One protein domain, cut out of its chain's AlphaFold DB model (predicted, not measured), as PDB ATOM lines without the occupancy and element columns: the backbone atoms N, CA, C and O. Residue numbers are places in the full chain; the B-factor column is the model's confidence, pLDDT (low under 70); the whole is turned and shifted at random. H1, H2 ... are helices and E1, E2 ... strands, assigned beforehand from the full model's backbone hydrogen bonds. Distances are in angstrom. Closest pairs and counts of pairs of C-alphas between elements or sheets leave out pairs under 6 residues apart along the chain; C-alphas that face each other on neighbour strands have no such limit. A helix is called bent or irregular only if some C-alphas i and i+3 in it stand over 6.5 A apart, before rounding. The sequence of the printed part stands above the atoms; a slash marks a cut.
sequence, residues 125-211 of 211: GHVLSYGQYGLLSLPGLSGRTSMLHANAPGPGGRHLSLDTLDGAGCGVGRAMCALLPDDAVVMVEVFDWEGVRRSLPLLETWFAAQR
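AT A GLANCE: This is residues 125 to 211 of the 211 residues of an uncharacterized protein of Desulfovibrio desulfuricans (UniProt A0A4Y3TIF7). Two parallel strands, E1 and E2, make a small wall with one face bare; over the other face stand H3, more toward E1, and H4, more toward E2. The short helices H1 and H2 lie beyond the E1 edge, and a long loop after E1 folds back on itself. The 87 printed residues hold four named helices and two named strands, in the order H1 H2 E1 H3 E2 H4. The class is mixed; the whole is compact, with a radius of gyration of the C-alphas of 12.4 A and spans of 33 by 28 by 22 A.

IN THESE COORDINATES: H1, residues 125 to 130, begins at C-alpha 125 (4.691, -18.708, 13.734). H2 is residues 133 to 137 and E1 residues 145 to 150, 13.1 A long. H3, residues 167 to 178, is 16.6 A long. E2 is residues 185 to 188. H4, residues 193 to 208, is 23.0 A long and ends at C-alpha 208 (5.293, -28.278, -5.913). It has a kink of 28 degrees near residue 202 and is only just irregular, C-alphas 198 and 201 being 6.7 A apart.

HOW THE PARTS SIT: H1 and H2 are close but not clearly touching, the closest C-alphas being those of Val 127 and Tyr 133, 6.0 A. E1 and E2 are parallel, with N 148 and O 185 at 2.8 A. E1, H3 and E2 form a strand-helix-strand unit, two parallel neighbour strands with a helix between, with a right-handed crossover. Residues 174 to 178 of H3 touch residues 206 to 207 of H4, closest at C-alphas Arg 174 and Trp 206, 5.4 A. In H1 and H3 every O i to N i+4 pair is within hydrogen-bond range; H4 has 10 of 12, and H2 0 of 1 but 2 of 2 O i to N i+3 pairs.

THE WHOLE: The C-alphas farthest apart, of Gly 156 and Arg 211, are 36.3 A apart. The printed part has no cut; E1 to H3 is a long link. Residue 211 is under 70 in pLDDT.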
ATOM      1  N   GLY A 125       4.301 -19.951  13.077       97.44
ATOM      2  CA  GLY A 125       4.691 -18.708  13.734       97.44
ATOM      3  C   GLY A 125       5.220 -18.945  15.141       97.44
ATOM      4  O   GLY A 125       6.230 -18.355  15.529       97.44
ATOM      5  N   HIS A 126       4.599 -19.858  15.881       97.50
ATOM      6  CA  HIS A 126       5.005 -20.279  17.215       97.50
ATOM      7  C   HIS A 126       6.333 -21.033  17.193       97.50
ATOM      8  O   HIS A 126       7.218 -20.706  17.989       97.50
ATOM      9  N   VAL A 127       6.536 -21.961  16.247       97.56
ATOM     10  CA  VAL A 127       7.841 -22.628  16.082       97.56
ATOM     11  C   VAL A 127       8.952 -21.599  15.871       97.56
ATOM     12  O   VAL A 127       9.977 -21.650  16.556       97.56
ATOM     13  N   LEU A 128       8.727 -20.635  14.976       97.44
ATOM     14  CA  LEU A 128       9.705 -19.602  14.642       97.44
ATOM     15  C   LEU A 128       9.931 -18.603  15.787       97.44
ATOM     16  O   LEU A 128      11.075 -18.285  16.111       97.44
ATOM     17  N   SER A 129       8.859 -18.107  16.412       96.81
ATOM     18  CA  SER A 129       8.927 -17.057  17.437       96.81
ATOM     19  C   SER A 129       9.403 -17.577  18.792       96.81
ATOM     20  O   SER A 129      10.110 -16.863  19.506       96.81
ATOM     21  N   TYR A 130       9.024 -18.806  19.154       95.94
ATOM     22  CA  TYR A 130       9.306 -19.396  20.467       95.94
ATOM     23  C   TYR A 130      10.448 -20.414  20.435       95.94
ATOM     24  O   TYR A 130      10.797 -20.970  21.474       95.94
ATOM     25  N   GLY A 131      11.050 -20.648  19.266       95.69
ATOM     26  CA  GLY A 131      12.188 -21.551  19.116       95.69
ATOM     27  C   GLY A 131      11.837 -23.019  19.364       95.69
ATOM     28  O   GLY A 131      12.695 -23.787  19.795       95.69
ATOM     29  N   GLN A 132      10.595 -23.424  19.088       96.62
ATOM     30  CA  GLN A 132      10.063 -24.762  19.389       96.62
ATOM     31  C   GLN A 132      10.497 -25.826  18.367       96.62
ATOM     32  O   GLN A 132       9.765 -26.760  18.058       96.62
ATOM     33  N   TYR A 133      11.710 -25.719  17.823       96.56
ATOM     34  CA  TYR A 133      12.214 -26.612  16.774       96.56
ATOM     35  C   TYR A 133      12.323 -28.080  17.221       96.56
ATOM     36  O   TYR A 133      12.273 -28.979  16.384       96.56
ATOM     37  N   GLY A 134      12.440 -28.333  18.532       94.50
ATOM     38  CA  GLY A 134      12.470 -29.684  19.103       94.50
ATOM     39  C   GLY A 134      11.204 -30.494  18.806       94.50
ATOM     40  O   GLY A 134      11.302 -31.696  18.562       94.50
ATOM     41  N   LEU A 135      10.046 -29.826  18.721       96.12
ATOM     42  CA  LEU A 135       8.770 -30.429  18.328       96.12
ATOM     43  C   LEU A 135       8.880 -31.145  16.979       96.12
ATOM     44  O   LEU A 135       8.439 -32.282  16.854       96.12
ATOM     45  N   LEU A 136       9.548 -30.531  15.994       96.38
ATOM     46  CA  LEU A 136       9.674 -31.065  14.631       96.38
ATOM     47  C   LEU A 136      10.471 -32.377  14.552       96.38
ATOM     48  O   LEU A 136      10.436 -33.059  13.531       96.38
ATOM     49  N   SER A 137      11.194 -32.730  15.618       95.12
ATOM     50  CA  SER A 137      11.980 -33.965  15.712       95.12
ATOM     51  C   SER A 137      11.262 -35.080  16.480       95.12
ATOM     52  O   SER A 137      11.847 -36.146  16.688       95.12
ATOM     53  N   LEU A 138      10.020 -34.859  16.931       96.75
ATOM     54  CA  LEU A 138       9.294 -35.864  17.700       96.75
ATOM     55  C   LEU A 138       8.983 -37.108  16.846       96.75
ATOM     56  O   LEU A 138       8.474 -37.002  15.725       96.75
ATOM     57  N   PRO A 139       9.258 -38.317  17.370       95.31
ATOM     58  CA  PRO A 139       9.017 -39.547  16.636       95.31
ATOM     59  C   PRO A 139       7.518 -39.736  16.390       95.31
ATOM     60  O   PRO A 139       6.710 -39.687  17.318       95.31
ATOM     61  N   GLY A 140       7.163 -39.976  15.127       95.69
ATOM     62  CA  GLY A 140       5.776 -40.157  14.701       95.69
ATOM     63  C   GLY A 140       4.989 -38.859  14.504       95.69
ATOM     64  O   GLY A 140       3.790 -38.950  14.256       95.69
ATOM     65  N   LEU A 141       5.628 -37.680  14.581       97.19
ATOM     66  CA  LEU A 141       4.949 -36.393  14.394       97.19
ATOM     67  C   LEU A 141       4.187 -36.324  13.070       97.19
ATOM     68  O   LEU A 141       3.003 -36.020  13.081       97.19
ATOM     69  N   SER A 142       4.837 -36.677  11.957       96.00
ATOM     70  CA  SER A 142       4.235 -36.630  10.617       96.00
ATOM     71  C   SER A 142       2.876 -37.347  10.560       96.00
ATOM     72  O   SER A 142       1.876 -36.731  10.221       96.00
ATOM     73  N   GLY A 143       2.780 -38.596  11.028       95.56
ATOM     74  CA  GLY A 143       1.508 -39.341  11.036       95.56
ATOM     75  C   GLY A 143       0.448 -38.824  12.024       95.56
ATOM     76  O   GLY A 143      -0.682 -39.318  12.042       95.56
ATOM     77  N   ARG A 144       0.800 -37.856  12.879       96.56
ATOM     78  CA  ARG A 144      -0.102 -37.232  13.860       96.56
ATOM     79  C   ARG A 144      -0.458 -35.793  13.522       96.56
ATOM     80  O   ARG A 144      -1.441 -35.297  14.067       96.56
ATOM     81  N   THR A 145       0.286 -35.134  12.644       97.81
ATOM     82  CA  THR A 145      -0.048 -33.787  12.188       97.81
ATOM     83  C   THR A 145      -1.226 -33.858  11.231       97.81
ATOM     84  O   THR A 145      -1.104 -34.361  10.121       97.81
ATOM     85  N   SER A 146      -2.375 -33.341  11.654       97.19
ATOM     86  CA  SER A 146      -3.574 -33.236  10.811       97.19
ATOM     87  C   SER A 146      -3.796 -31.811  10.307       97.19
ATOM     88  O   SER A 146      -4.603 -31.595   9.395       97.19
ATOM     89  N   MET A 147      -3.108 -30.829  10.899       97.94
ATOM     90  CA  MET A 147      -3.235 -29.424  10.543       97.94
ATOM     91  C   MET A 147      -1.909 -28.669  10.682       97.94
ATOM     92  O   MET A 147      -1.131 -28.919  11.601       97.94
ATOM     93  N   LEU A 148      -1.673 -27.731   9.767       98.38
ATOM     94  CA  LEU A 148      -0.627 -26.714   9.831       98.38
ATOM     95  C   LEU A 148      -1.293 -25.338   9.826       98.38
ATOM     96  O   LEU A 148      -1.938 -24.984   8.838       98.38
ATOM     97  N   HIS A 149      -1.093 -24.554  10.879       98.50
ATOM     98  CA  HIS A 149      -1.312 -23.115  10.847       98.50
ATOM     99  C   HIS A 149      -0.083 -22.448  10.223       98.50
ATOM    100  O   HIS A 149       1.017 -22.411  10.783       98.50
ATOM    101  N   ALA A 150      -0.262 -21.974   8.995       98.31
ATOM    102  CA  ALA A 150       0.761 -21.324   8.203       98.31
ATOM    103  C   ALA A 150       0.664 -19.809   8.392       98.31
ATOM    104  O   ALA A 150      -0.241 -19.155   7.873       98.31
ATOM    105  N   ASN A 151       1.623 -19.259   9.123       98.38
ATOM    106  CA  ASN A 151       1.770 -17.829   9.324       98.38
ATOM    107  C   ASN A 151       3.245 -17.475   9.564       98.38
ATOM    108  O   ASN A 151       4.067 -18.332   9.898       98.38
ATOM    109  N   ALA A 152       3.588 -16.205   9.358       97.75
ATOM    110  CA  ALA A 152       4.875 -15.649   9.744       97.75
ATOM    111  C   ALA A 152       4.757 -14.923  11.095       97.75
ATOM    112  O   ALA A 152       3.763 -14.226  11.327       97.75
ATOM    113  N   PRO A 153       5.771 -15.001  11.973       96.25
ATOM    114  CA  PRO A 153       5.725 -14.310  13.251       96.25
ATOM    115  C   PRO A 153       5.815 -12.791  13.066       96.25
ATOM    116  O   PRO A 153       6.655 -12.273  12.328       96.25
ATOM    117  N   GLY A 154       4.967 -12.063  13.787       93.19
ATOM    118  CA  GLY A 154       4.914 -10.607  13.802       93.19
ATOM    119  C   GLY A 154       5.092  -9.996  15.197       93.19
ATOM    120  O   GLY A 154       5.042 -10.684  16.222       93.19
ATOM    121  N   PRO A 155       5.274  -8.666  15.271       90.25
ATOM    122  CA  PRO A 155       5.414  -7.961  16.540       90.25
ATOM    123  C   PRO A 155       4.169  -8.148  17.413       90.25
ATOM    124  O   PRO A 155       3.042  -8.103  16.922       90.25
ATOM    125  N   GLY A 156       4.383  -8.348  18.717       85.88
ATOM    126  CA  GLY A 156       3.300  -8.555  19.683       85.88
ATOM    127  C   GLY A 156       2.577  -9.900  19.554       85.88
ATOM    128  O   GLY A 156       1.480 -10.026  20.078       85.88
ATOM    129  N   GLY A 157       3.163 -10.885  18.860       85.44
ATOM    130  CA  GLY A 157       2.527 -12.184  18.625       85.44
ATOM    131  C   GLY A 157       1.491 -12.166  17.502       85.44
ATOM    132  O   GLY A 157       0.669 -13.066  17.422       85.44
ATOM    133  N   ARG A 158       1.494 -11.142  16.638       90.81
ATOM    134  CA  ARG A 158       0.618 -11.129  15.460       90.81
ATOM    135  C   ARG A 158       1.049 -12.177  14.444       90.81
ATOM    136  O   ARG A 158       2.241 -12.359  14.228       90.81
ATOM    137  N   HIS A 159       0.073 -12.746  13.751       95.62
ATOM    138  CA  HIS A 159       0.297 -13.615  12.606       95.62
ATOM    139  C   HIS A 159       0.312 -12.776  11.324       95.62
ATOM    140  O   HIS A 159      -0.639 -12.044  11.029       95.62
ATOM    141  N   LEU A 160       1.432 -12.822  10.604       97.12
ATOM    142  CA  LEU A 160       1.656 -12.122   9.342       97.12
ATOM    143  C   LEU A 160       1.621 -13.104   8.166       97.12
ATOM    144  O   LEU A 160       1.710 -14.319   8.328       97.12
ATOM    145  N   SER A 161       1.507 -12.550   6.964       97.81
ATOM    146  CA  SER A 161       1.584 -13.300   5.711       97.81
ATOM    147  C   SER A 161       2.950 -13.969   5.517       97.81
ATOM    148  O   SER A 161       3.979 -13.428   5.915       97.81
ATOM    149  N   LEU A 162       2.975 -15.129   4.857       98.19
ATOM    150  CA  LEU A 162       4.205 -15.896   4.626       98.19
ATOM    151  C   LEU A 162       5.236 -15.147   3.768       98.19
ATOM    152  O   LEU A 162       6.427 -15.423   3.880       98.19
ATOM    153  N   ASP A 163       4.811 -14.176   2.950       96.88
ATOM    154  CA  ASP A 163       5.713 -13.317   2.163       96.88
ATOM    155  C   ASP A 163       6.628 -12.432   3.026       96.88
ATOM    156  O   ASP A 163       7.590 -11.864   2.510       96.88
ATOM    157  N   THR A 164       6.366 -12.329   4.334       97.12
ATOM    158  CA  THR A 164       7.229 -11.603   5.275       97.12
ATOM    159  C   THR A 164       8.312 -12.475   5.912       97.12
ATOM    160  O   THR A 164       9.110 -11.957   6.693       97.12
ATOM    161  N   LEU A 165       8.337 -13.785   5.640       97.75
ATOM    162  CA  LEU A 165       9.390 -14.672   6.136       97.75
ATOM    163  C   LEU A 165      10.744 -14.307   5.520       97.75
ATOM    164  O   LEU A 165      10.858 -14.037   4.325       97.75
ATOM    165  N   ASP A 166      11.796 -14.378   6.333       96.25
ATOM    166  CA  ASP A 166      13.161 -14.370   5.821       96.25
ATOM    167  C   ASP A 166      13.548 -15.749   5.244       96.25
ATOM    168  O   ASP A 166      12.759 -16.701   5.215       96.25
ATOM    169  N   GLY A 167      14.787 -15.874   4.762       96.69
ATOM    170  CA  GLY A 167      15.270 -17.122   4.166       96.69
ATOM    171  C   GLY A 167      15.262 -18.313   5.134       96.69
ATOM    172  O   GLY A 167      14.970 -19.433   4.713       96.69
ATOM    173  N   ALA A 168      15.543 -18.082   6.421       95.69
ATOM    174  CA  ALA A 168      15.535 -19.132   7.435       95.69
ATOM    175  C   ALA A 168      14.100 -19.583   7.743       95.69
ATOM    176  O   ALA A 168      13.818 -20.783   7.731       95.69
ATOM    177  N   GLY A 169      13.180 -18.628   7.909       97.06
ATOM    178  CA  GLY A 169      11.753 -18.882   8.083       97.06
ATOM    179  C   GLY A 169      11.150 -19.642   6.904       97.06
ATOM    180  O   GLY A 169      10.448 -20.631   7.103       97.06
ATOM    181  N   CYS A 170      11.507 -19.270   5.671       97.69
ATOM    182  CA  CYS A 170      11.117 -20.020   4.472       97.69
ATOM    183  C   CYS A 170      11.669 -21.456   4.463       97.69
ATOM    184  O   CYS A 170      11.013 -22.371   3.962       97.69
ATOM    185  N   GLY A 171      12.878 -21.666   4.990       96.94
ATOM    186  CA  GLY A 171      13.467 -22.997   5.151       96.94
ATOM    187  C   GLY A 171      12.660 -23.872   6.111       96.94
ATOM    188  O   GLY A 171      12.326 -25.008   5.771       96.94
ATOM    189  N   VAL A 172      12.286 -23.317   7.267       96.81
ATOM    190  CA  VAL A 172      11.436 -23.993   8.261       96.81
ATOM    191  C   VAL A 172      10.051 -24.280   7.690       96.81
ATOM    192  O   VAL A 172       9.599 -25.419   7.766       96.81
ATOM    193  N   GLY A 173       9.407 -23.300   7.050       96.69
ATOM    194  CA  GLY A 173       8.076 -23.480   6.465       96.69
ATOM    195  C   GLY A 173       8.030 -24.595   5.421       96.69
ATOM    196  O   GLY A 173       7.135 -25.442   5.447       96.69
ATOM    197  N   ARG A 174       9.058 -24.680   4.568       96.62
ATOM    198  CA  ARG A 174       9.203 -25.774   3.597       96.62
ATOM    199  C   ARG A 174       9.396 -27.132   4.274       96.62
ATOM    200  O   ARG A 174       8.778 -28.103   3.851       96.62
ATOM    201  N   ALA A 175      10.230 -27.202   5.314       95.56
ATOM    202  CA  ALA A 175      10.443 -28.433   6.074       95.56
ATOM    203  C   ALA A 175       9.159 -28.896   6.780       95.56
ATOM    204  O   ALA A 175       8.841 -30.079   6.748       95.56
ATOM    205  N   MET A 176       8.390 -27.966   7.354       96.88
ATOM    206  CA  MET A 176       7.094 -28.264   7.967       96.88
ATOM    207  C   MET A 176       6.082 -28.772   6.941       96.88
ATOM    208  O   MET A 176       5.408 -29.754   7.222       96.88
ATOM    209  N   CYS A 177       6.012 -28.176   5.744       96.50
ATOM    210  CA  CYS A 177       5.136 -28.682   4.682       96.50
ATOM    211  C   CYS A 177       5.528 -30.098   4.237       96.50
ATOM    212  O   CYS A 177       4.647 -30.918   4.022       96.50
ATOM    213  N   ALA A 178       6.828 -30.403   4.163       94.31
ATOM    214  CA  ALA A 178       7.324 -31.738   3.818       94.31
ATOM    215  C   ALA A 178       7.094 -32.797   4.915       94.31
ATOM    216  O   ALA A 178       7.225 -33.989   4.650       94.31
ATOM    217  N   LEU A 179       6.781 -32.381   6.148       94.06
ATOM    218  CA  LEU A 179       6.405 -33.285   7.239       94.06
ATOM    219  C   LEU A 179       4.929 -33.694   7.183       94.06
ATOM    220  O   LEU A 179       4.543 -34.625   7.894       94.06
ATOM    221  N   LEU A 180       4.102 -32.992   6.406       95.94
ATOM    222  CA  LEU A 180       2.663 -33.204   6.411       95.94
ATOM    223  C   LEU A 180       2.283 -34.499   5.679       95.94
ATOM    224  O   LEU A 180       2.806 -34.757   4.596       95.94
ATOM    225  N   PRO A 181       1.363 -35.300   6.238       94.50
ATOM    226  CA  PRO A 181       0.721 -36.370   5.491       94.50
ATOM    227  C   PRO A 181      -0.225 -35.786   4.428       94.50
ATOM    228  O   PRO A 181      -0.665 -34.639   4.532       94.50
ATOM    229  N   ASP A 182      -0.565 -36.592   3.421       91.50
ATOM    230  CA  ASP A 182      -1.371 -36.168   2.263       91.50
ATOM    231  C   ASP A 182      -2.770 -35.635   2.632       91.50
ATOM    232  O   ASP A 182      -3.364 -34.866   1.875       91.50
ATOM    233  N   ASP A 183      -3.311 -36.049   3.780       91.81
ATOM    234  CA  ASP A 183      -4.637 -35.675   4.281       91.81
ATOM    235  C   ASP A 183      -4.616 -34.520   5.302       91.81
ATOM    236  O   ASP A 183      -5.669 -34.119   5.818       91.81
ATOM    237  N   ALA A 184      -3.440 -33.956   5.596       95.62
ATOM    238  CA  ALA A 184      -3.337 -32.799   6.473       95.62
ATOM    239  C   ALA A 184      -3.891 -31.526   5.817       95.62
ATOM    240  O   ALA A 184      -3.772 -31.285   4.617       95.62
ATOM    241  N   VAL A 185      -4.468 -30.660   6.650       95.62
ATOM    242  CA  VAL A 185      -4.988 -29.356   6.230       95.62
ATOM    243  C   VAL A 185      -3.943 -28.281   6.484       95.62
ATOM    244  O   VAL A 185      -3.451 -28.141   7.598       95.62
ATOM    245  N   VAL A 186      -3.662 -27.455   5.481       97.25
ATOM    246  CA  VAL A 186      -2.910 -26.213   5.674       97.25
ATOM    247  C   VAL A 186      -3.893 -25.059   5.773       97.25
ATOM    248  O   VAL A 186      -4.596 -24.758   4.810       97.25
ATOM    249  N   MET A 187      -3.936 -24.405   6.930       96.44
ATOM    250  CA  MET A 187      -4.701 -23.184   7.138       96.44
ATOM    251  C   MET A 187      -3.753 -21.992   7.174       96.44
ATOM    252  O   MET A 187      -2.864 -21.933   8.016       96.44
ATOM    253  N   VAL A 188      -3.961 -21.009   6.296       97.56
ATOM    254  CA  VAL A 188      -3.285 -19.714   6.435       97.56
ATOM    255  C   VAL A 188      -3.975 -18.935   7.548       97.56
ATOM    256  O   VAL A 188      -5.081 -18.431   7.359       97.56
ATOM    257  N   GLU A 189      -3.341 -18.861   8.714       96.38
ATOM    258  CA  GLU A 189      -3.912 -18.219   9.897       96.38
ATOM    259  C   GLU A 189      -3.389 -16.787  10.027       96.38
ATOM    260  O   GLU A 189      -2.382 -16.525  10.673       96.38
ATOM    261  N   VAL A 190      -4.068 -15.845   9.378       95.44
ATOM    262  CA  VAL A 190      -3.748 -14.411   9.422       95.44
ATOM    263  C   VAL A 190      -5.034 -13.593   9.548       95.44
ATOM    264  O   VAL A 190      -6.124 -14.082   9.265       95.44
ATOM    265  N   PHE A 191      -4.922 -12.332   9.964       88.75
ATOM    266  CA  PHE A 191      -6.084 -11.502  10.317       88.75
ATOM    267  C   PHE A 191      -6.753 -10.774   9.139       88.75
ATOM    268  O   PHE A 191      -7.731 -10.055   9.348       88.75
ATOM    269  N   ASP A 192      -6.249 -10.921   7.912       92.31
ATOM    270  CA  ASP A 192      -6.800 -10.245   6.738       92.31
ATOM    271  C   ASP A 192      -6.665 -11.065   5.444       92.31
ATOM    272  O   ASP A 192      -5.740 -11.857   5.259       92.31
ATOM    273  N   TRP A 193      -7.607 -10.851   4.520       94.81
ATOM    274  CA  TRP A 193      -7.668 -11.576   3.247       94.81
ATOM    275  C   TRP A 193      -6.449 -11.335   2.349       94.81
ATOM    276  O   TRP A 193      -6.012 -12.233   1.630       94.81
ATOM    277  N   GLU A 194      -5.876 -10.134   2.386       97.06
ATOM    278  CA  GLU A 194      -4.706  -9.816   1.572       97.06
ATOM    279  C   GLU A 194      -3.475 -10.597   2.053       97.06
ATOM    280  O   GLU A 194      -2.671 -11.059   1.242       97.06
ATOM    281  N   GLY A 195      -3.343 -10.819   3.360       96.94
ATOM    282  CA  GLY A 195      -2.344 -11.711   3.932       96.94
ATOM    283  C   GLY A 195      -2.525 -13.164   3.494       96.94
ATOM    284  O   GLY A 195      -1.540 -13.822   3.147       96.94
ATOM    285  N   VAL A 196      -3.771 -13.649   3.421       96.94
ATOM    286  CA  VAL A 196      -4.065 -14.986   2.873       96.94
ATOM    287  C   VAL A 196      -3.578 -15.070   1.431       96.94
ATOM    288  O   VAL A 196      -2.746 -15.916   1.102       96.94
ATOM    289  N   ARG A 197      -4.019 -14.135   0.582       97.94
ATOM    290  CA  ARG A 197      -3.687 -14.099  -0.847       97.94
ATOM    291  C   ARG A 197      -2.179 -14.055  -1.106       97.94
ATOM    292  O   ARG A 197      -1.703 -14.710  -2.031       97.94
ATOM    293  N   ARG A 198      -1.424 -13.295  -0.307       97.81
ATOM    294  CA  ARG A 198       0.041 -13.180  -0.430       97.81
ATOM    295  C   ARG A 198       0.798 -14.420   0.041       97.81
ATOM    296  O   ARG A 198       1.914 -14.649  -0.415       97.81
ATOM    297  N   SER A 199       0.187 -15.241   0.889       98.31
ATOM    298  CA  SER A 199       0.790 -16.479   1.393       98.31
ATOM    299  C   SER A 199       0.688 -17.646   0.404       98.31
ATOM    300  O   SER A 199       1.581 -18.495   0.361       98.31
ATOM    301  N   LEU A 200      -0.370 -17.686  -0.418       97.44
ATOM    302  CA  LEU A 200      -0.651 -18.812  -1.321       97.44
ATOM    303  C   LEU A 200       0.496 -19.148  -2.297       97.44
ATOM    304  O   LEU A 200       0.856 -20.324  -2.362       97.44
ATOM    305  N   PRO A 201       1.149 -18.187  -2.989       97.12
ATOM    306  CA  PRO A 201       2.218 -18.518  -3.937       97.12
ATOM    307  C   PRO A 201       3.424 -19.218  -3.292       97.12
ATOM    308  O   PRO A 201       4.084 -20.051  -3.922       97.12
ATOM    309  N   LEU A 202       3.724 -18.902  -2.023       96.81
ATOM    310  CA  LEU A 202       4.792 -19.580  -1.288       96.81
ATOM    311  C   LEU A 202       4.405 -21.026  -0.968       96.81
ATOM    312  O   LEU A 202       5.212 -21.923  -1.208       96.81
ATOM    313  N   LEU A 203       3.177 -21.259  -0.492       97.12
ATOM    314  CA  LEU A 203       2.676 -22.611  -0.224       97.12
ATOM    315  C   LEU A 203       2.674 -23.466  -1.494       97.12
ATOM    316  O   LEU A 203       3.183 -24.585  -1.473       97.12
ATOM    317  N   GLU A 204       2.184 -22.929  -2.615       95.94
ATOM    318  CA  GLU A 204       2.222 -23.606  -3.918       95.94
ATOM    319  C   GLU A 204       3.646 -24.025  -4.293       95.94
ATOM    320  O   GLU A 204       3.879 -25.170  -4.679       95.94
ATOM    321  N   THR A 205       4.618 -23.127  -4.112       95.94
ATOM    322  CA  THR A 205       6.033 -23.415  -4.383       95.94
ATOM    323  C   THR A 205       6.576 -24.512  -3.465       95.94
ATOM    324  O   THR A 205       7.330 -25.380  -3.911       95.94
ATOM    325  N   TRP A 206       6.220 -24.491  -2.178       95.88
ATOM    326  CA  TRP A 206       6.683 -25.494  -1.218       95.88
ATOM    327  C   TRP A 206       6.087 -26.874  -1.482       95.88
ATOM    328  O   TRP A 206       6.821 -27.851  -1.355       95.88
ATOM    329  N   PHE A 207       4.817 -26.971  -1.884       92.88
ATOM    330  CA  PHE A 207       4.184 -28.248  -2.234       92.88
ATOM    331  C   PHE A 207       4.581 -28.759  -3.619       92.88
ATOM    332  O   PHE A 207       4.747 -29.964  -3.799       92.88
ATOM    333  N   ALA A 208       4.797 -27.876  -4.597       90.06
ATOM    334  CA  ALA A 208       5.293 -28.278  -5.913       90.06
ATOM    335  C   ALA A 208       6.696 -28.902  -5.835       90.06
ATOM    336  O   ALA A 208       6.987 -29.831  -6.576       90.06
ATOM    337  N   ALA A 209       7.542 -28.433  -4.913       79.44
ATOM    338  CA  ALA A 209       8.891 -28.960  -4.702       79.44
ATOM    339  C   ALA A 209       8.939 -30.342  -4.014       79.44
ATOM    340  O   ALA A 209      10.027 -30.888  -3.845       79.44
ATOM    341  N   GLN A 210       7.793 -30.872  -3.572       76.31
ATOM    342  CA  GLN A 210       7.680 -32.173  -2.899       76.31
ATOM    343  C   GLN A 210       7.200 -33.295  -3.834       76.31
ATOM    344  O   GLN A 210       7.193 -34.455  -3.426       76.31
ATOM    345  N   ARG A 211       6.791 -32.955  -5.062       58.41
ATOM    346  CA  ARG A 211       6.388 -33.898  -6.117       58.41
ATOM    347  C   ARG A 211       7.550 -34.179  -7.064       58.41
ATOM    348  O   ARG A 211       7.566 -35.295  -7.624       58.41
TER     349      ARG A 211